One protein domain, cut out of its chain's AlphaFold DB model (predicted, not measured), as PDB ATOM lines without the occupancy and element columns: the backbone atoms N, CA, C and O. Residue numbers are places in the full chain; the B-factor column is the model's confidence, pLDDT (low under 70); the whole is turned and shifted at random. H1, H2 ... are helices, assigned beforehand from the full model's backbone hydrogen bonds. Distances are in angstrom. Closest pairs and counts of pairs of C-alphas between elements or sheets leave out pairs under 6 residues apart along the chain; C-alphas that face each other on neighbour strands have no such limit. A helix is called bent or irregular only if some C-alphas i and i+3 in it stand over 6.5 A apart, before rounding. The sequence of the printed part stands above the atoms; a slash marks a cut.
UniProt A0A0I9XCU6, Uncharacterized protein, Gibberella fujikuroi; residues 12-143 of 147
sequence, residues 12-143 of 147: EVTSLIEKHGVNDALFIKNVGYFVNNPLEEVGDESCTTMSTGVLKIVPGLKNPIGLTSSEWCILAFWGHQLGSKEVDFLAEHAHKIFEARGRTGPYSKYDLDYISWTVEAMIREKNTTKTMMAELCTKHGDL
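What this domain is: This is residues 12 to 143 of the 147 residues of an uncharacterized protein of Gibberella fujikuroi (UniProt A0A0I9XCU6). A compact body of crossed helices has one long arm: the last helix, H6, packs on the body with its first part and then sticks out free with residues 126 to 141. H4 is in the middle of the body, with H2, H3, H5 and H6 packed round it, while H1 sits on H2 and H3 at the end away from the arm. The printed part has 132 residues with six named helices, H1 to H6 in chain order, and no named strand; the class is all helix. The whole is loose, with a radius of gyration of the C-alphas of 17.6 A and spans of 64 by 41 by 19 A.

How they stand to each other: Start with H1, residues 12 to 20; it touches H2, residues 22 to 34, at a steep tilt of 53 degrees, closest at the C-alphas of Leu 16 and Ala 25, 4.8 A apart. Look next at H3, residues 44 to 60, which touches H2 at a steep tilt of 49 degrees, opposite ways, with the C-alphas of Ile 28 and Gly 53 closest at 5.8 A. H3 touches H1 with residues 56 to 60 alone, closest at the C-alphas of Lys 19 and Gly 60, 5.6 A. The hub is H4, residues 69 to 81, touching four helices, among them H2, whose Gly 32 has its C-alpha 4.3 A from that of Ser 70, and H3, closest at the C-alphas of Val 54 and Leu 75, 6.3 A. H5, residues 83 to 100, forms a helical hairpin with H4 at a shallow tilt of 32 degrees, closest at the C-alphas of Gly 79 and Glu 86, 4.9 A. H5 and H6, residues 109 to 141, form another hairpin at 38 degrees, only just steep, with the C-alphas of Leu 90 and Thr 118 closest at 5.3 A. H6 touches H4 with residues 110 to 114 alone, closest at the C-alphas of Trp 72 and Tyr 110, 6.1 A. H4, H5 and H6 are an up and down bundle, each running against the one before. H1 and H6 are apart. Every O i to N i+4 pair is within hydrogen-bond range in H1, H2, H4 and H6; in H3 it is 11 of 13 and in H5 12 of 14.

Where its parts are: Find C-alpha 12 at (203.790, 201.991, 133.355), where H1 begins. H2 is 18.9 A long from first to last C-alpha, H3 25.8 A, H4 18.6 A and H5 26.6 A. H3 is irregular, but only just, with C-alphas 56 and 59 6.51 A apart; H5 is irregular, with C-alphas 84 and 87 7.4 A apart. Find C-alpha 109 at (201.674, 192.031, 140.950); from there H6 runs 47.6 A to C-alpha 141 at (189.188, 147.325, 130.527).

The domain as a whole: The two C-alphas farthest apart are those of Val 22 and Leu 143, 64.3 A. The printed part has no cut and no long link. Residues 126 to 143 stand free; the body without them spans 41 by 38 by 18 A. Confidence is under 70 in residues 36 to 46 and 140 to 143; the mean pLDDT of the printed part is 86.2.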
ATOM      1  N   GLU A  12     203.665 203.162 134.211       89.50
ATOM      2  CA  GLU A  12     203.790 201.991 133.355       89.50
ATOM      3  C   GLU A  12     204.595 202.305 132.092       89.50
ATOM      4  O   GLU A  12     205.492 201.548 131.734       89.50
ATOM      5  N   VAL A  13     204.323 203.438 131.439       89.06
ATOM      6  CA  VAL A  13     205.087 203.873 130.254       89.06
ATOM      7  C   VAL A  13     206.548 204.108 130.619       89.06
ATOM      8  O   VAL A  13     207.435 203.714 129.870       89.06
ATOM      9  N   THR A  14     206.807 204.690 131.791       90.56
ATOM     10  CA  THR A  14     208.175 204.894 132.290       90.56
ATOM     11  C   THR A  14     208.891 203.555 132.476       90.56
ATOM     12  O   THR A  14     209.967 203.354 131.919       90.56
ATOM     13  N   SER A  15     208.244 202.603 133.156       91.94
ATOM     14  CA  SER A  15     208.746 201.236 133.336       91.94
ATOM     15  C   SER A  15     209.022 200.535 131.998       91.94
ATOM     16  O   SER A  15     210.083 199.945 131.807       91.94
ATOM     17  N   LEU A  16     208.115 200.650 131.024       93.06
ATOM     18  CA  LEU A  16     208.302 200.075 129.693       93.06
ATOM     19  C   LEU A  16     209.490 200.699 128.948       93.06
ATOM     20  O   LEU A  16     210.248 199.970 128.310       93.06
ATOM     21  N   ILE A  17     209.677 202.021 129.032       92.88
ATOM     22  CA  ILE A  17     210.817 202.715 128.410       92.88
ATOM     23  C   ILE A  17     212.132 202.260 129.047       92.88
ATOM     24  O   ILE A  17     213.089 201.994 128.324       92.88
ATOM     25  N   GLU A  18     212.179 202.134 130.373       92.62
ATOM     26  CA  GLU A  18     213.359 201.635 131.087       92.62
ATOM     27  C   GLU A  18     213.701 200.190 130.702       92.62
ATOM     28  O   GLU A  18     214.876 199.836 130.601       92.62
ATOM     29  N   LYS A  19     212.684 199.355 130.466       92.69
ATOM     30  CA  LYS A  19     212.866 197.941 130.113       92.69
ATOM     31  C   LYS A  19     213.242 197.717 128.649       92.69
ATOM     32  O   LYS A  19     214.097 196.877 128.382       92.69
ATOM     33  N   HIS A  20     212.603 198.432 127.724       93.00
ATOM     34  CA  HIS A  20     212.616 198.097 126.290       93.00
ATOM     35  C   HIS A  20     213.075 199.241 125.383       93.00
ATOM     36  O   HIS A  20     213.270 199.053 124.185       93.00
ATOM     37  N   GLY A  21     213.251 200.444 125.924       92.12
ATOM     38  CA  GLY A  21     213.444 201.653 125.132       92.12
ATOM     39  C   GLY A  21     212.138 202.184 124.528       92.12
ATOM     40  O   GLY A  21     211.100 201.528 124.513       92.12
ATOM     41  N   VAL A  22     212.187 203.421 124.027       91.06
ATOM     42  CA  VAL A  22     210.989 204.213 123.680       91.06
ATOM     43  C   VAL A  22     210.106 203.557 122.614       91.06
ATOM     44  O   VAL A  22     208.887 203.514 122.769       91.06
ATOM     45  N   ASN A  23     210.705 203.035 121.541       90.94
ATOM     46  CA  ASN A  23     209.945 202.489 120.412       90.94
ATOM     47  C   ASN A  23     209.190 201.210 120.794       90.94
ATOM     48  O   ASN A  23     208.016 201.050 120.455       90.94
ATOM     49  N   ASP A  24     209.850 200.313 121.523       92.31
ATOM     50  CA  ASP A  24     209.250 199.052 121.948       92.31
ATOM     51  C   ASP A  24     208.248 199.272 123.079       92.31
ATOM     52  O   ASP A  24     207.187 198.654 123.072       92.31
ATOM     53  N   ALA A  25     208.511 200.223 123.979       91.06
ATOM     54  CA  ALA A  25     207.564 200.634 125.008       91.06
ATOM     55  C   ALA A  25     206.235 201.118 124.417       91.06
ATOM     56  O   ALA A  25     205.169 200.669 124.840       91.06
ATOM     57  N   LEU A  26     206.291 201.999 123.411       89.69
ATOM     58  CA  LEU A  26     205.096 202.507 122.741       89.69
ATOM     59  C   LEU A  26     204.335 201.382 122.031       89.69
ATOM     60  O   LEU A  26     203.111 201.309 122.122       89.69
ATOM     61  N   PHE A  27     205.059 200.481 121.361       90.25
ATOM     62  CA  PHE A  27     204.461 199.322 120.706       90.25
ATOM     63  C   PHE A  27     203.749 198.411 121.715       90.25
ATOM     64  O   PHE A  27     202.563 198.142 121.559       90.25
ATOM     65  N   ILE A  28     204.443 197.983 122.773       91.00
ATOM     66  CA  ILE A  28     203.905 197.088 123.810       91.00
ATOM     67  C   ILE A  28     202.674 197.712 124.475       91.00
ATOM     68  O   ILE A  28     201.660 197.036 124.634       91.00
ATOM     69  N   LYS A  29     202.724 199.004 124.818       90.75
ATOM     70  CA  LYS A  29     201.593 199.709 125.435       90.75
ATOM     71  C   LYS A  29     200.366 199.734 124.521       90.75
ATOM     72  O   LYS A  29     199.258 199.469 124.982       90.75
ATOM     73  N   ASN A  30     200.565 200.014 123.233       86.06
ATOM     74  CA  ASN A  30     199.480 200.032 122.255       86.06
ATOM     75  C   ASN A  30     198.877 198.640 122.064       86.06
ATOM     76  O   ASN A  30     197.663 198.490 122.131       86.06
ATOM     77  N   VAL A  31     199.707 197.611 121.881       85.31
ATOM     78  CA  VAL A  31     199.219 196.234 121.712       85.31
ATOM     79  C   VAL A  31     198.476 195.764 122.963       85.31
ATOM     80  O   VAL A  31     197.375 195.236 122.842       85.31
ATOM     81  N   GLY A  32     199.013 196.026 124.158       82.62
ATOM     82  CA  GLY A  32     198.384 195.655 125.428       82.62
ATOM     83  C   GLY A  32     197.002 196.278 125.639       82.62
ATOM     84  O   GLY A  32     196.148 195.657 126.265       82.62
ATOM     85  N   TYR A  33     196.740 197.461 125.073       78.62
ATOM     86  CA  TYR A  33     195.406 198.068 125.071       78.62
ATOM     87  C   TYR A  33     194.401 197.281 124.211       78.62
ATOM     88  O   TYR A  33     193.248 197.114 124.608       78.62
ATOM     89  N   PHE A  34     194.840 196.763 123.059       72.94
ATOM     90  CA  PHE A  34     193.982 196.043 122.109       72.94
ATOM     91  C   PHE A  34     193.723 194.579 122.471       72.94
ATOM     92  O   PHE A  34     192.795 193.989 121.926       72.94
ATOM     93  N   VAL A  35     194.485 194.011 123.409       71.50
ATOM     94  CA  VAL A  35     194.306 192.637 123.915       71.50
ATOM     95  C   VAL A  35     192.888 192.364 124.449       71.50
ATOM     96  O   VAL A  35     192.434 191.225 124.434       71.50
ATOM     97  N   ASN A  36     192.167 193.392 124.904       62.12
ATOM     98  CA  ASN A  36     190.804 193.235 125.422       62.12
ATOM     99  C   ASN A  36     189.730 193.050 124.332       62.12
ATOM    100  O   ASN A  36     188.565 192.864 124.677       62.12
ATOM    101  N   ASN A  37     190.093 193.105 123.046       60.41
ATOM    102  CA  ASN A  37     189.167 192.852 121.944       60.41
ATOM    103  C   ASN A  37     189.328 191.403 121.436       60.41
ATOM    104  O   ASN A  37     190.462 190.931 121.312       60.41
ATOM    105  N   PRO A  38     188.235 190.683 121.120       57.38
ATOM    106  CA  PRO A  38     188.306 189.356 120.504       57.38
ATOM    107  C   PRO A  38     189.100 189.394 119.188       57.38
ATOM    108  O   PRO A  38     188.845 190.260 118.360       57.38
ATOM    109  N   LEU A  39     190.012 188.439 118.939       53.41
ATOM    110  CA  LEU A  39     190.800 188.380 117.683       53.41
ATOM    111  C   LEU A  39     189.942 188.371 116.418       53.41
ATOM    112  O   LEU A  39     190.365 188.885 115.385       53.41
ATOM    113  N   GLU A  40     188.746 187.789 116.502       56.28
ATOM    114  CA  GLU A  40     187.774 187.742 115.406       56.28
ATOM    115  C   GLU A  40     187.382 189.148 114.920       56.28
ATOM    116  O   GLU A  40     187.062 189.324 113.748       56.28
ATOM    117  N   GLU A  41     187.475 190.162 115.788       53.72
ATOM    118  CA  GLU A  41     187.193 191.563 115.457       53.72
ATOM    119  C   GLU A  41     188.388 192.283 114.809       53.72
ATOM    120  O   GLU A  41     188.228 193.384 114.278       53.72
ATOM    121  N   VAL A  42     189.585 191.683 114.835       50.38
ATOM    122  CA  VAL A  42     190.854 192.355 114.498       50.38
ATOM    123  C   VAL A  42     191.652 191.659 113.377       50.38
ATOM    124  O   VAL A  42     192.585 192.252 112.837       50.38
ATOM    125  N   GLY A  43     191.277 190.435 112.977       59.41
ATOM    126  CA  GLY A  43     191.790 189.731 111.785       59.41
ATOM    127  C   GLY A  43     193.233 189.201 111.889       59.41
ATOM    128  O   GLY A  43     193.894 189.369 112.908       59.41
ATOM    129  N   ASP A  44     193.759 188.565 110.833       62.94
ATOM    130  CA  ASP A  44     195.091 187.906 110.814       62.94
ATOM    131  C   ASP A  44     196.275 188.836 111.168       62.94
ATOM    132  O   ASP A  44     197.307 188.403 111.698       62.94
ATOM    133  N   GLU A  45     196.126 190.139 110.922       68.31
ATOM    134  CA  GLU A  45     197.110 191.162 111.298       68.31
ATOM    135  C   GLU A  45     197.313 191.239 112.821       68.31
ATOM    136  O   GLU A  45     198.413 191.541 113.302       68.31
ATOM    137  N   SER A  46     196.287 190.889 113.600       67.12
ATOM    138  CA  SER A  46     196.350 190.877 115.060       67.12
ATOM    139  C   SER A  46     197.210 189.740 115.608       67.12
ATOM    140  O   SER A  46     198.012 189.979 116.509       67.12
ATOM    141  N   CYS A  47     197.173 188.549 115.004       70.69
ATOM    142  CA  CYS A  47     198.065 187.441 115.360       70.69
ATOM    143  C   CYS A  47     199.541 187.808 115.145       70.69
ATOM    144  O   CYS A  47     200.389 187.548 116.005       70.69
ATOM    145  N   THR A  48     199.850 188.469 114.026       80.12
ATOM    146  CA  THR A  48     201.209 188.955 113.724       80.12
ATOM    147  C   THR A  48     201.649 190.034 114.716       80.12
ATOM    148  O   THR A  48     202.780 190.020 115.215       80.12
ATOM    149  N   THR A  49     200.739 190.945 115.055       81.00
ATOM    150  CA  THR A  49     200.978 192.026 116.019       81.00
ATOM    151  C   THR A  49     201.217 191.483 117.429       81.00
ATOM    152  O   THR A  49     202.180 191.889 118.081       81.00
ATOM    153  N   MET A  50     200.417 190.511 117.878       80.88
ATOM    154  CA  MET A  50     200.577 189.854 119.180       80.88
ATOM    155  C   MET A  50     201.871 189.046 119.254       80.88
ATOM    156  O   MET A  50     202.624 189.193 120.216       80.88
ATOM    157  N   SER A  51     202.200 188.291 118.202       84.38
ATOM    158  CA  SER A  51     203.485 187.582 118.098       84.38
ATOM    159  C   SER A  51     204.667 188.548 118.218       84.38
ATOM    160  O   SER A  51     205.617 188.301 118.961       84.38
ATOM    161  N   THR A  52     204.586 189.693 117.537       87.94
ATOM    162  CA  THR A  52     205.601 190.753 117.622       87.94
ATOM    163  C   THR A  52     205.670 191.355 119.028       87.94
ATOM    164  O   THR A  52     206.762 191.643 119.519       87.94
ATOM    165  N   GLY A  53     204.526 191.509 119.699       87.44
ATOM    166  CA  GLY A  53     204.442 191.938 121.095       87.44
ATOM    167  C   GLY A  53     205.202 190.996 122.022       87.44
ATOM    168  O   GLY A  53     206.096 191.441 122.736       87.44
ATOM    169  N   VAL A  54     204.932 189.691 121.943       89.50
ATOM    170  CA  VAL A  54     205.649 188.671 122.724       89.50
ATOM    171  C   VAL A  54     207.155 188.727 122.457       89.50
ATOM    172  O   VAL A  54     207.941 188.769 123.403       89.50
ATOM    173  N   LEU A  55     207.575 188.810 121.189       92.25
ATOM    174  CA  LEU A  55     208.996 188.889 120.822       92.25
ATOM    175  C   LEU A  55     209.710 190.109 121.417       92.25
ATOM    176  O   LEU A  55     210.882 190.005 121.772       92.25
ATOM    177  N   LYS A  56     209.018 191.246 121.553       92.50
ATOM    178  CA  LYS A  56     209.562 192.452 122.199       92.50
ATOM    179  C   LYS A  56     209.600 192.330 123.723       92.50
ATOM    180  O   LYS A  56     210.514 192.849 124.350       92.50
ATOM    181  N   ILE A  57     208.656 191.605 124.324       93.44
ATOM    182  CA  ILE A  57     208.598 191.395 125.779       93.44
ATOM    183  C   ILE A  57     209.698 190.443 126.255       93.44
ATOM    184  O   ILE A  57     210.333 190.701 127.279       93.44
ATOM    185  N   VAL A  58     209.933 189.347 125.524       91.88
ATOM    186  CA  VAL A  58     210.822 188.248 125.943       91.88
ATOM    187  C   VAL A  58     212.216 188.716 126.394       91.88
ATOM    188  O   VAL A  58     212.643 188.293 127.474       91.88
ATOM    189  N   PRO A  59     212.930 189.588 125.656       90.25
ATOM    190  CA  PRO A  59     214.223 190.112 126.095       90.25
ATOM    191  C   PRO A  59     214.154 190.870 127.428       90.25
ATOM    192  O   PRO A  59     215.050 190.730 128.263       90.25
ATOM    193  N   GLY A  60     213.079 191.630 127.659       89.12
ATOM    194  CA  GLY A  60     212.895 192.439 128.863       89.12
ATOM    195  C   GLY A  60     212.405 191.668 130.092       89.12
ATOM    196  O   GLY A  60     212.398 192.233 131.185       89.12
ATOM    197  N   LEU A  61     212.052 190.382 129.977       90.25
ATOM    198  CA  LEU A  61     211.649 189.564 131.135       90.25
ATOM    199  C   LEU A  61     212.759 189.417 132.181       90.25
ATOM    200  O   LEU A  61     212.473 189.335 133.375       90.25
ATOM    201  N   LYS A  62     214.024 189.441 131.738       86.44
ATOM    202  CA  LYS A  62     215.206 189.380 132.611       86.44
ATOM    203  C   LYS A  62     215.430 190.648 133.437       86.44
ATOM    204  O   LYS A  62     216.232 190.633 134.364       86.44
ATOM    205  N   ASN A  63     214.748 191.742 133.108       88.81
ATOM    206  CA  ASN A  63     214.862 192.992 133.844       88.81
ATOM    207  C   ASN A  63     214.148 192.878 135.211       88.81
ATOM    208  O   ASN A  63     213.009 192.405 135.234       88.81
ATOM    209  N   PRO A  64     214.759 193.318 136.332       86.88
ATOM    210  CA  PRO A  64     214.210 193.173 137.686       86.88
ATOM    211  C   PRO A  64     212.954 194.011 137.985       86.88
ATOM    212  O   PRO A  64     212.334 193.789 139.020       86.88
ATOM    213  N   ILE A  65     212.559 194.943 137.110       90.19
ATOM    214  CA  ILE A  65     211.418 195.856 137.318       90.19
ATOM    215  C   ILE A  65     210.070 195.125 137.484       90.19
ATOM    216  O   ILE A  65     209.161 195.664 138.112       90.19
ATOM    217  N   GLY A  66     209.932 193.900 136.972       92.06
ATOM    218  CA  GLY A  66     208.646 193.200 136.980       92.06
ATOM    219  C   GLY A  66     207.924 193.271 135.644       92.06
ATOM    220  O   GLY A  66     208.214 194.142 134.822       92.06
ATOM    221  N   LEU A  67     206.971 192.370 135.416       95.00
ATOM    222  CA  LEU A  67     205.968 192.551 134.371       95.00
ATOM    223  C   LEU A  67     205.131 193.804 134.649       95.00
ATOM    224  O   LEU A  67     204.755 194.067 135.797       95.00
ATOM    225  N   THR A  68     204.818 194.539 133.587       94.44
ATOM    226  CA  THR A  68     203.776 195.566 133.564       94.44
ATOM    227  C   THR A  68     202.419 194.965 133.195       94.44
ATOM    228  O   THR A  68     202.327 193.804 132.791       94.44
ATOM    229  N   SER A  69     201.357 195.766 133.311       92.31
ATOM    230  CA  SER A  69     199.998 195.345 132.946       92.31
ATOM    231  C   SER A  69     199.923 194.962 131.470       92.31
ATOM    232  O   SER A  69     199.410 193.908 131.113       92.31
ATOM    233  N   SER A  70     200.503 195.798 130.608       91.88
ATOM    234  CA  SER A  70     200.491 195.622 129.156       91.88
ATOM    235  C   SER A  70     201.248 194.363 128.737       91.88
ATOM    236  O   SER A  70     200.768 193.614 127.890       91.88
ATOM    237  N   GLU A  71     202.406 194.097 129.349       94.38
ATOM    238  CA  GLU A  71     203.174 192.880 129.073       94.38
ATOM    239  C   GLU A  71     202.423 191.625 129.522       94.38
ATOM    240  O   GLU A  71     202.375 190.643 128.783       94.38
ATOM    241  N   TRP A  72     201.811 191.668 130.709       93.38
ATOM    242  CA  TRP A  72     200.987 190.574 131.214       93.38
ATOM    243  C   TRP A  72     199.801 190.292 130.299       93.38
ATOM    244  O   TRP A  72     199.622 189.145 129.906       93.38
ATOM    245  N   CYS A  73     199.056 191.324 129.888       89.62
ATOM    246  CA  CYS A  73     197.937 191.177 128.961       89.62
ATOM    247  C   CYS A  73     198.381 190.475 127.674       89.62
ATOM    248  O   CYS A  73     197.750 189.509 127.262       89.62
ATOM    249  N   ILE A  74     199.484 190.907 127.057       90.94
ATOM    250  CA  ILE A  74     199.968 190.327 125.793       90.94
ATOM    251  C   ILE A  74     200.381 188.864 125.965       90.94
ATOM    252  O   ILE A  74     200.001 188.021 125.152       90.94
ATOM    253  N   LEU A  75     201.151 188.546 127.011       92.12
ATOM    254  CA  LEU A  75     201.562 187.166 127.269       92.12
ATOM    255  C   LEU A  75     200.355 186.280 127.596       92.12
ATOM    256  O   LEU A  75     200.291 185.147 127.125       92.12
ATOM    257  N   ALA A  76     199.395 186.802 128.361       87.75
ATOM    258  CA  ALA A  76     198.203 186.061 128.744       87.75
ATOM    259  C   ALA A  76     197.282 185.778 127.570       87.75
ATOM    260  O   ALA A  76     196.849 184.649 127.340       87.75
ATOM    261  N   PHE A  77     197.077 186.804 126.762       85.56
ATOM    262  CA  PHE A  77     196.379 186.695 125.509       85.56
ATOM    263  C   PHE A  77     196.990 185.616 124.616       85.56
ATOM    264  O   PHE A  77     196.288 184.708 124.174       85.56
ATOM    265  N   TRP A  78     198.304 185.676 124.388       85.69
ATOM    266  CA  TRP A  78     198.974 184.739 123.494       85.69
ATOM    267  C   TRP A  78     198.986 183.308 124.034       85.69
ATOM    268  O   TRP A  78     198.727 182.379 123.274       85.69
ATOM    269  N   GLY A  79     199.215 183.124 125.339       85.69
ATOM    270  CA  GLY A  79     199.169 181.809 125.983       85.69
ATOM    271  C   GLY A  79     197.851 181.081 125.716       85.69
ATOM    272  O   GLY A  79     197.869 179.933 125.274       85.69
ATOM    273  N   HIS A  80     196.721 181.779 125.851       84.00
ATOM    274  CA  HIS A  80     195.400 181.217 125.557       84.00
ATOM    275  C   HIS A  80     195.205 180.796 124.093       84.00
ATOM    276  O   HIS A  80     194.483 179.837 123.822       84.00
ATOM    277  N   GLN A  81     195.856 181.465 123.139       83.06
ATOM    278  CA  GLN A  81     195.734 181.128 121.715       83.06
ATOM    279  C   GLN A  81     196.537 179.885 121.312       83.06
ATOM    280  O   GLN A  81     196.307 179.311 120.249       83.06
ATOM    281  N   LEU A  82     197.484 179.443 122.144       83.00
ATOM    282  CA  LEU A  82     198.381 178.334 121.818       83.00
ATOM    283  C   LEU A  82     197.757 176.944 122.023       83.00
ATOM    284  O   LEU A  82     198.367 175.940 121.631       83.00
ATOM    285  N   GLY A  83     196.557 176.864 122.608       84.75
ATOM    286  CA  GLY A  83     195.836 175.612 122.839       84.75
ATOM    287  C   GLY A  83     196.714 174.589 123.561       84.75
ATOM    288  O   GLY A  83     197.178 174.832 124.668       84.75
ATOM    289  N   SER A  84     197.020 173.463 122.909       83.44
ATOM    290  CA  SER A  84     197.883 172.406 123.478       83.44
ATOM    291  C   SER A  84     199.298 172.851 123.882       83.44
ATOM    292  O   SER A  84     199.963 172.130 124.611       83.44
ATOM    293  N   LYS A  85     199.777 174.006 123.402       87.75
ATOM    294  CA  LYS A  85     201.100 174.554 123.747       87.75
ATOM    295  C   LYS A  85     201.040 175.654 124.810       87.75
ATOM    296  O   LYS A  85     202.073 176.249 125.114       87.75
ATOM    297  N   GLU A  86     199.854 175.949 125.349       91.69
ATOM    298  CA  GLU A  86     199.655 176.960 126.392       91.69
ATOM    299  C   GLU A  86     200.587 176.696 127.580       91.69
ATOM    300  O   GLU A  86     201.385 177.560 127.933       91.69
ATOM    301  N   VAL A  87     200.561 175.486 128.146       92.88
ATOM    302  CA  VAL A  87     201.324 175.162 129.361       92.88
ATOM    303  C   VAL A  87     202.830 175.323 129.164       92.88
ATOM    304  O   VAL A  87     203.477 175.964 129.993       92.88
ATOM    305  N   ASP A  88     203.382 174.810 128.063       93.25
ATOM    306  CA  ASP A  88     204.810 174.937 127.749       93.25
ATOM    307  C   ASP A  88     205.233 176.407 127.633       93.25
ATOM    308  O   ASP A  88     206.239 176.829 128.210       93.25
ATOM    309  N   PHE A  89     204.429 177.209 126.927       93.50
ATOM    310  CA  PHE A  89     204.677 178.637 126.767       93.50
ATOM    311  C   PHE A  89     204.634 179.370 128.112       93.50
ATOM    312  O   PHE A  89     205.553 180.128 128.437       93.50
ATOM    313  N   LEU A  90     203.598 179.133 128.918       94.38
ATOM    314  CA  LEU A  90     203.454 179.761 130.228       94.38
ATOM    315  C   LEU A  90     204.614 179.386 131.154       94.38
ATOM    316  O   LEU A  90     205.243 180.272 131.738       94.38
ATOM    317  N   ALA A  91     204.963 178.101 131.216       95.00
ATOM    318  CA  ALA A  91     206.045 177.588 132.047       95.00
ATOM    319  C   ALA A  91     207.408 178.192 131.674       95.00
ATOM    320  O   ALA A  91     208.150 178.619 132.563       95.00
ATOM    321  N   GLU A  92     207.728 178.293 130.379       94.81
ATOM    322  CA  GLU A  92     208.981 178.897 129.913       94.81
ATOM    323  C   GLU A  92     209.114 180.356 130.382       94.81
ATOM    324  O   GLU A  92     210.158 180.775 130.894       94.81
ATOM    325  N   HIS A  93     208.052 181.145 130.228       94.69
ATOM    326  CA  HIS A  93     208.083 182.571 130.547       94.69
ATOM    327  C   HIS A  93     208.011 182.818 132.059       94.69
ATOM    328  O   HIS A  93     208.724 183.687 132.566       94.69
ATOM    329  N   ALA A  94     207.253 182.008 132.803       94.38
ATOM    330  CA  ALA A  94     207.235 182.035 134.263       94.38
ATOM    331  C   ALA A  94     208.616 181.695 134.843       94.38
ATOM    332  O   ALA A  94     209.071 182.350 135.782       94.38
ATOM    333  N   HIS A  95     209.327 180.733 134.246       93.31
ATOM    334  CA  HIS A  95     210.694 180.404 134.639       93.31
ATOM    335  C   HIS A  95     211.651 181.588 134.435       93.31
ATOM    336  O   HIS A  95     212.380 181.944 135.361       93.31
ATOM    337  N   LYS A  96     211.599 182.260 133.276       93.19
ATOM    338  CA  LYS A  96     212.407 183.467 133.011       93.19
ATOM    339  C   LYS A  96     212.143 184.575 134.034       93.19
ATOM    340  O   LYS A  96     213.091 185.206 134.497       93.19
ATOM    341  N   ILE A  97     210.880 184.795 134.405       93.12
ATOM    342  CA  ILE A  97     210.498 185.756 135.451       93.12
ATOM    343  C   ILE A  97     211.097 185.333 136.797       93.12
ATOM    344  O   ILE A  97     211.737 186.139 137.469       93.12
ATOM    345  N   PHE A  98     210.951 184.063 137.174       91.00
ATOM    346  CA  PHE A  98     211.468 183.529 138.435       91.00
ATOM    347  C   PHE A  98     212.992 183.683 138.568       91.00
ATOM    348  O   PHE A  98     213.489 184.096 139.620       91.00
ATOM    349  N   GLU A  99     213.741 183.412 137.495       91.00
ATOM    350  CA  GLU A  99     215.189 183.649 137.445       91.00
ATOM    351  C   GLU A  99     215.530 185.135 137.586       91.00
ATOM    352  O   GLU A  99     216.398 185.502 138.377       91.00
ATOM    353  N   ALA A 100     214.807 185.999 136.873       90.62
ATOM    354  CA  ALA A 100     215.023 187.441 136.883       90.62
ATOM    355  C   ALA A 100     214.751 188.097 138.247       90.62
ATOM    356  O   ALA A 100     215.321 189.146 138.548       90.62
ATOM    357  N   ARG A 101     213.890 187.499 139.082       92.19
ATOM    358  CA  ARG A 101     213.619 187.950 140.461       92.19
ATOM    359  C   ARG A 101     214.498 187.271 141.513       92.19
ATOM    360  O   ARG A 101     214.217 187.375 142.705       92.19
ATOM    361  N   GLY A 102     215.523 186.522 141.102       87.12
ATOM    362  CA  GLY A 102     216.414 185.827 142.031       87.12
ATOM    363  C   GLY A 102     215.699 184.790 142.902       87.12
ATOM    364  O   GLY A 102     216.165 184.495 143.999       87.12
ATOM    365  N   ARG A 103     214.563 184.240 142.438       81.00
ATOM    366  CA  ARG A 103     213.683 183.277 143.138       81.00
ATOM    367  C   ARG A 103     212.963 183.820 144.377       81.00
ATOM    368  O   ARG A 103     211.855 183.375 144.673       81.00
ATOM    369  N   THR A 104     213.551 184.776 145.089       79.06
ATOM    370  CA  THR A 104     213.030 185.324 146.350       79.06
ATOM    371  C   THR A 104     212.254 186.627 146.189       79.06
ATOM    372  O   THR A 104     211.629 187.074 147.147       79.06
ATOM    373  N   GLY A 105     212.260 187.230 144.998       82.12
ATOM    374  CA  GLY A 105     211.594 188.503 144.741       82.12
ATOM    375  C   GLY A 105     212.544 189.705 144.830       82.12
ATOM    376  O   GLY A 105     213.754 189.536 145.001       82.12
ATOM    377  N   PRO A 106     212.003 190.930 144.733       88.56
ATOM    378  CA  PRO A 106     210.572 191.254 144.742       88.56
ATOM    379  C   PRO A 106     209.868 190.891 143.428       88.56
ATOM    380  O   PRO A 106     210.448 191.042 142.362       88.56
ATOM    381  N   TYR A 107     208.622 190.423 143.504       93.06
ATOM    382  CA  TYR A 107     207.768 190.183 142.334       93.06
ATOM    383  C   TYR A 107     206.813 191.362 142.146       93.06
ATOM    384  O   TYR A 107     206.263 191.864 143.132       93.06
ATOM    385  N   SER A 108     206.574 191.789 140.903       93.81
ATOM    386  CA  SER A 108     205.439 192.675 140.636       93.81
ATOM    387  C   SER A 108     204.125 191.911 140.809       93.81
ATOM    388  O   SER A 108     204.090 190.679 140.765       93.81
ATOM    389  N   LYS A 109     203.014 192.639 140.965       95.19
ATOM    390  CA  LYS A 109     201.674 192.031 140.950       95.19
ATOM    391  C   LYS A 109     201.486 191.151 139.705       95.19
ATOM    392  O   LYS A 109     201.047 190.018 139.821       95.19
ATOM    393  N   TYR A 110     201.876 191.661 138.540       95.44
ATOM    394  CA  TYR A 110     201.696 190.972 137.266       95.44
ATOM    395  C   TYR A 110     202.629 189.769 137.088       95.44
ATOM    396  O   TYR A 110     202.246 188.806 136.430       95.44
ATOM    397  N   ASP A 111     203.818 189.777 137.707       95.19
ATOM    398  CA  ASP A 111     204.651 188.572 137.798       95.19
ATOM    399  C   ASP A 111     203.899 187.464 138.555       95.19
ATOM    400  O   ASP A 111     203.836 186.326 138.092       95.19
ATOM    401  N   LEU A 112     203.312 187.798 139.712       95.25
ATOM    402  CA  LEU A 112     202.567 186.844 140.538       95.25
ATOM    403  C   LEU A 112     201.301 186.349 139.837       95.25
ATOM    404  O   LEU A 112     201.052 185.146 139.843       95.25
ATOM    405  N   ASP A 113     200.545 187.245 139.199       95.88
ATOM    406  CA  ASP A 113     199.346 186.889 138.433       95.88
ATOM    407  C   ASP A 113     199.708 185.919 137.291       95.88
ATOM    408  O   ASP A 113     199.048 184.893 137.115       95.88
ATOM    409  N   TYR A 114     200.802 186.179 136.561       95.06
ATOM    410  CA  TYR A 114     201.285 185.289 135.497       95.06
ATOM    411  C   TYR A 114     201.711 183.913 136.025       95.06
ATOM    412  O   TYR A 114     201.355 182.879 135.456       95.06
ATOM    413  N   ILE A 115     202.471 183.883 137.125       94.38
ATOM    414  CA  ILE A 115     202.940 182.637 137.748       94.38
ATOM    415  C   ILE A 115     201.757 181.822 138.280       94.38
ATOM    416  O   ILE A 115     201.696 180.616 138.045       94.38
ATOM    417  N   SER A 116     200.802 182.461 138.963       94.75
ATOM    418  CA  SER A 116     199.599 181.794 139.471       94.75
ATOM    419  C   SER A 116     198.809 181.163 138.332       94.75
ATOM    420  O   SER A 116     198.471 179.981 138.381       94.75
ATOM    421  N   TRP A 117     198.591 181.923 137.261       94.81
ATOM    422  CA  TRP A 117     197.873 181.434 136.095       94.81
ATOM    423  C   TRP A 117     198.604 180.280 135.385       94.81
ATOM    424  O   TRP A 117     197.975 179.290 135.007       94.81
ATOM    425  N   THR A 118     199.937 180.332 135.310       95.12
ATOM    426  CA  THR A 118     200.766 179.217 134.820       95.12
ATOM    427  C   THR A 118     200.518 177.940 135.630       95.12
ATOM    428  O   THR A 118     200.292 176.871 135.061       95.12
ATOM    429  N   VAL A 119     200.506 178.037 136.964       95.31
ATOM    430  CA  VAL A 119     200.248 176.894 137.855       95.31
ATOM    431  C   VAL A 119     198.839 176.335 137.651       95.31
ATOM    432  O   VAL A 119     198.659 175.118 137.580       95.31
ATOM    433  N   GLU A 120     197.834 177.198 137.520       94.81
ATOM    434  CA  GLU A 120     196.456 176.779 137.250       94.81
ATOM    435  C   GLU A 120     196.322 176.042 135.913       94.81
ATOM    436  O   GLU A 120     195.643 175.013 135.848       94.81
ATOM    437  N   ALA A 121     196.991 176.521 134.860       93.25
ATOM    438  CA  ALA A 121     197.020 175.859 133.558       93.25
ATOM    439  C   ALA A 121     197.652 174.458 133.647       93.25
ATOM    440  O   ALA A 121     197.057 173.487 133.176       93.25
ATOM    441  N   MET A 122     198.782 174.319 134.350       94.81
ATOM    442  CA  MET A 122     199.429 173.021 134.589       94.81
ATOM    443  C   MET A 122     198.526 172.046 135.362       94.81
ATOM    444  O   MET A 122     198.441 170.860 135.034       94.81
ATOM    445  N   ILE A 123     197.827 172.525 136.398       95.44
ATOM    446  CA  ILE A 123     196.882 171.701 137.168       95.44
ATOM    447  C   ILE A 123     195.730 171.232 136.274       95.44
ATOM    448  O   ILE A 123     195.335 170.063 136.339       95.44
ATOM    449  N   ARG A 124     195.199 172.125 135.433       93.44
ATOM    450  CA  ARG A 124     194.129 171.816 134.478       93.44
ATOM    451  C   ARG A 124     194.562 170.722 133.508       93.44
ATOM    452  O   ARG A 124     193.860 169.723 133.388       93.44
ATOM    453  N   GLU A 125     195.728 170.865 132.885       91.94
ATOM    454  CA  GLU A 125     196.279 169.884 131.942       91.94
ATOM    455  C   GLU A 125     196.497 168.512 132.591       91.94
ATOM    456  O   GLU A 125     196.077 167.483 132.049       91.94
ATOM    457  N   LYS A 126     197.072 168.485 133.800       92.38
ATOM    458  CA  LYS A 126     197.239 167.252 134.578       92.38
ATOM    459  C   LYS A 126     195.901 166.556 134.832       92.38
ATOM    460  O   LYS A 126     195.803 165.336 134.690       92.38
ATOM    461  N   ASN A 127     194.877 167.313 135.225       93.88
ATOM    462  CA  ASN A 127     193.550 166.766 135.499       93.88
ATOM    463  C   ASN A 127     192.880 166.239 134.225       93.88
ATOM    464  O   ASN A 127     192.356 165.126 134.246       93.88
ATOM    465  N   THR A 128     192.956 166.976 133.116       90.69
ATOM    466  CA  THR A 128     192.450 166.529 131.810       90.69
ATOM    467  C   THR A 128     193.117 165.225 131.381       90.69
ATOM    468  O   THR A 128     192.428 164.260 131.058       90.69
ATOM    469  N   THR A 129     194.448 165.152 131.472       89.44
ATOM    470  CA  THR A 129     195.217 163.947 131.130       89.44
ATOM    471  C   THR A 129     194.796 162.753 131.985       89.44
ATOM    472  O   THR A 129     194.592 161.654 131.471       89.44
ATOM    473  N   LYS A 130     194.606 162.963 133.294       91.56
ATOM    474  CA  LYS A 130     194.128 161.920 134.211       91.56
ATOM    475  C   LYS A 130     192.741 161.405 133.814       91.56
ATOM    476  O   LYS A 130     192.540 160.193 133.806       91.56
ATOM    477  N   THR A 131     191.807 162.298 133.490       92.25
ATOM    478  CA  THR A 131     190.453 161.925 133.059       92.25
ATOM    479  C   THR A 131     190.484 161.147 131.747       92.25
ATOM    480  O   THR A 131     189.905 160.067 131.678       92.25
ATOM    481  N   MET A 132     191.230 161.621 130.744       90.19
ATOM    482  CA  MET A 132     191.373 160.927 129.458       90.19
ATOM    483  C   MET A 132     191.940 159.512 129.627       90.19
ATOM    484  O   MET A 132     191.430 158.564 129.033       90.19
ATOM    485  N   MET A 133     192.964 159.347 130.470       88.88
ATOM    486  CA  MET A 133     193.531 158.028 130.758       88.88
ATOM    487  C   MET A 133     192.546 157.121 131.499       88.88
ATOM    488  O   MET A 133     192.448 155.941 131.174       88.88
ATOM    489  N   ALA A 134     191.788 157.655 132.461       89.00
ATOM    490  CA  ALA A 134     190.755 156.889 133.150       89.00
ATOM    491  C   ALA A 134     189.663 156.406 132.179       89.00
ATOM    492  O   ALA A 134     189.282 155.239 132.222       89.00
ATOM    493  N   GLU A 135     189.208 157.262 131.261       89.62
ATOM    494  CA  GLU A 135     188.229 156.895 130.233       89.62
ATOM    495  C   GLU A 135     188.749 155.817 129.276       89.62
ATOM    496  O   GLU A 135     188.001 154.904 128.923       89.62
ATOM    497  N   LEU A 136     190.019 155.895 128.863       85.44
ATOM    498  CA  LEU A 136     190.653 154.859 128.043       85.44
ATOM    499  C   LEU A 136     190.723 153.523 128.788       85.44
ATOM    500  O   LEU A 136     190.378 152.495 128.209       85.44
ATOM    501  N   CYS A 137     191.107 153.530 130.065       82.25
ATOM    502  CA  CYS A 137     191.118 152.325 130.892       82.25
ATOM    503  C   CYS A 137     189.720 151.720 131.056       82.25
ATOM    504  O   CYS A 137     189.602 150.506 131.016       82.25
ATOM    505  N   THR A 138     188.660 152.522 131.186       83.12
ATOM    506  CA  THR A 138     187.284 151.996 131.236       83.12
ATOM    507  C   THR A 138     186.848 151.428 129.882       83.12
ATOM    508  O   THR A 138     186.294 150.341 129.829       83.12
ATOM    509  N   LYS A 139     187.144 152.116 128.769       78.56
ATOM    510  CA  LYS A 139     186.790 151.651 127.411       78.56
ATOM    511  C   LYS A 139     187.550 150.396 126.977       78.56
ATOM    512  O   LYS A 139     187.041 149.630 126.166       78.56
ATOM    513  N   HIS A 140     188.778 150.220 127.460       68.50
ATOM    514  CA  HIS A 140     189.637 149.088 127.110       68.50
ATOM    515  C   HIS A 140     189.771 148.045 128.229       68.50
ATOM    516  O   HIS A 140     190.312 146.976 127.977       68.50
ATOM    517  N   GLY A 141     189.269 148.303 129.436       57.12
ATOM    518  CA  GLY A 141     189.188 147.325 130.527       57.12
ATOM    519  C   GLY A 141     188.230 146.180 130.196       57.12
ATOM    520  O   GLY A 141     188.560 145.024 130.436       57.12
ATOM    521  N   ASP A 142     187.142 146.482 129.480       53.72
ATOM    522  CA  ASP A 142     186.200 145.487 128.945       53.72
ATOM    523  C   ASP A 142     186.841 144.511 127.928       53.72
ATOM    524  O   ASP A 142     186.282 143.454 127.640       53.72
ATOM    525  N   LEU A 143     188.020 144.831 127.372       51.38
ATOM    526  CA  LEU A 143     188.781 143.939 126.480       51.38
ATOM    527  C   LEU A 143     189.668 142.938 127.238       51.38
ATOM    528  O   LEU A 143     190.103 141.955 126.637       51.38
TER     529      LEU A 143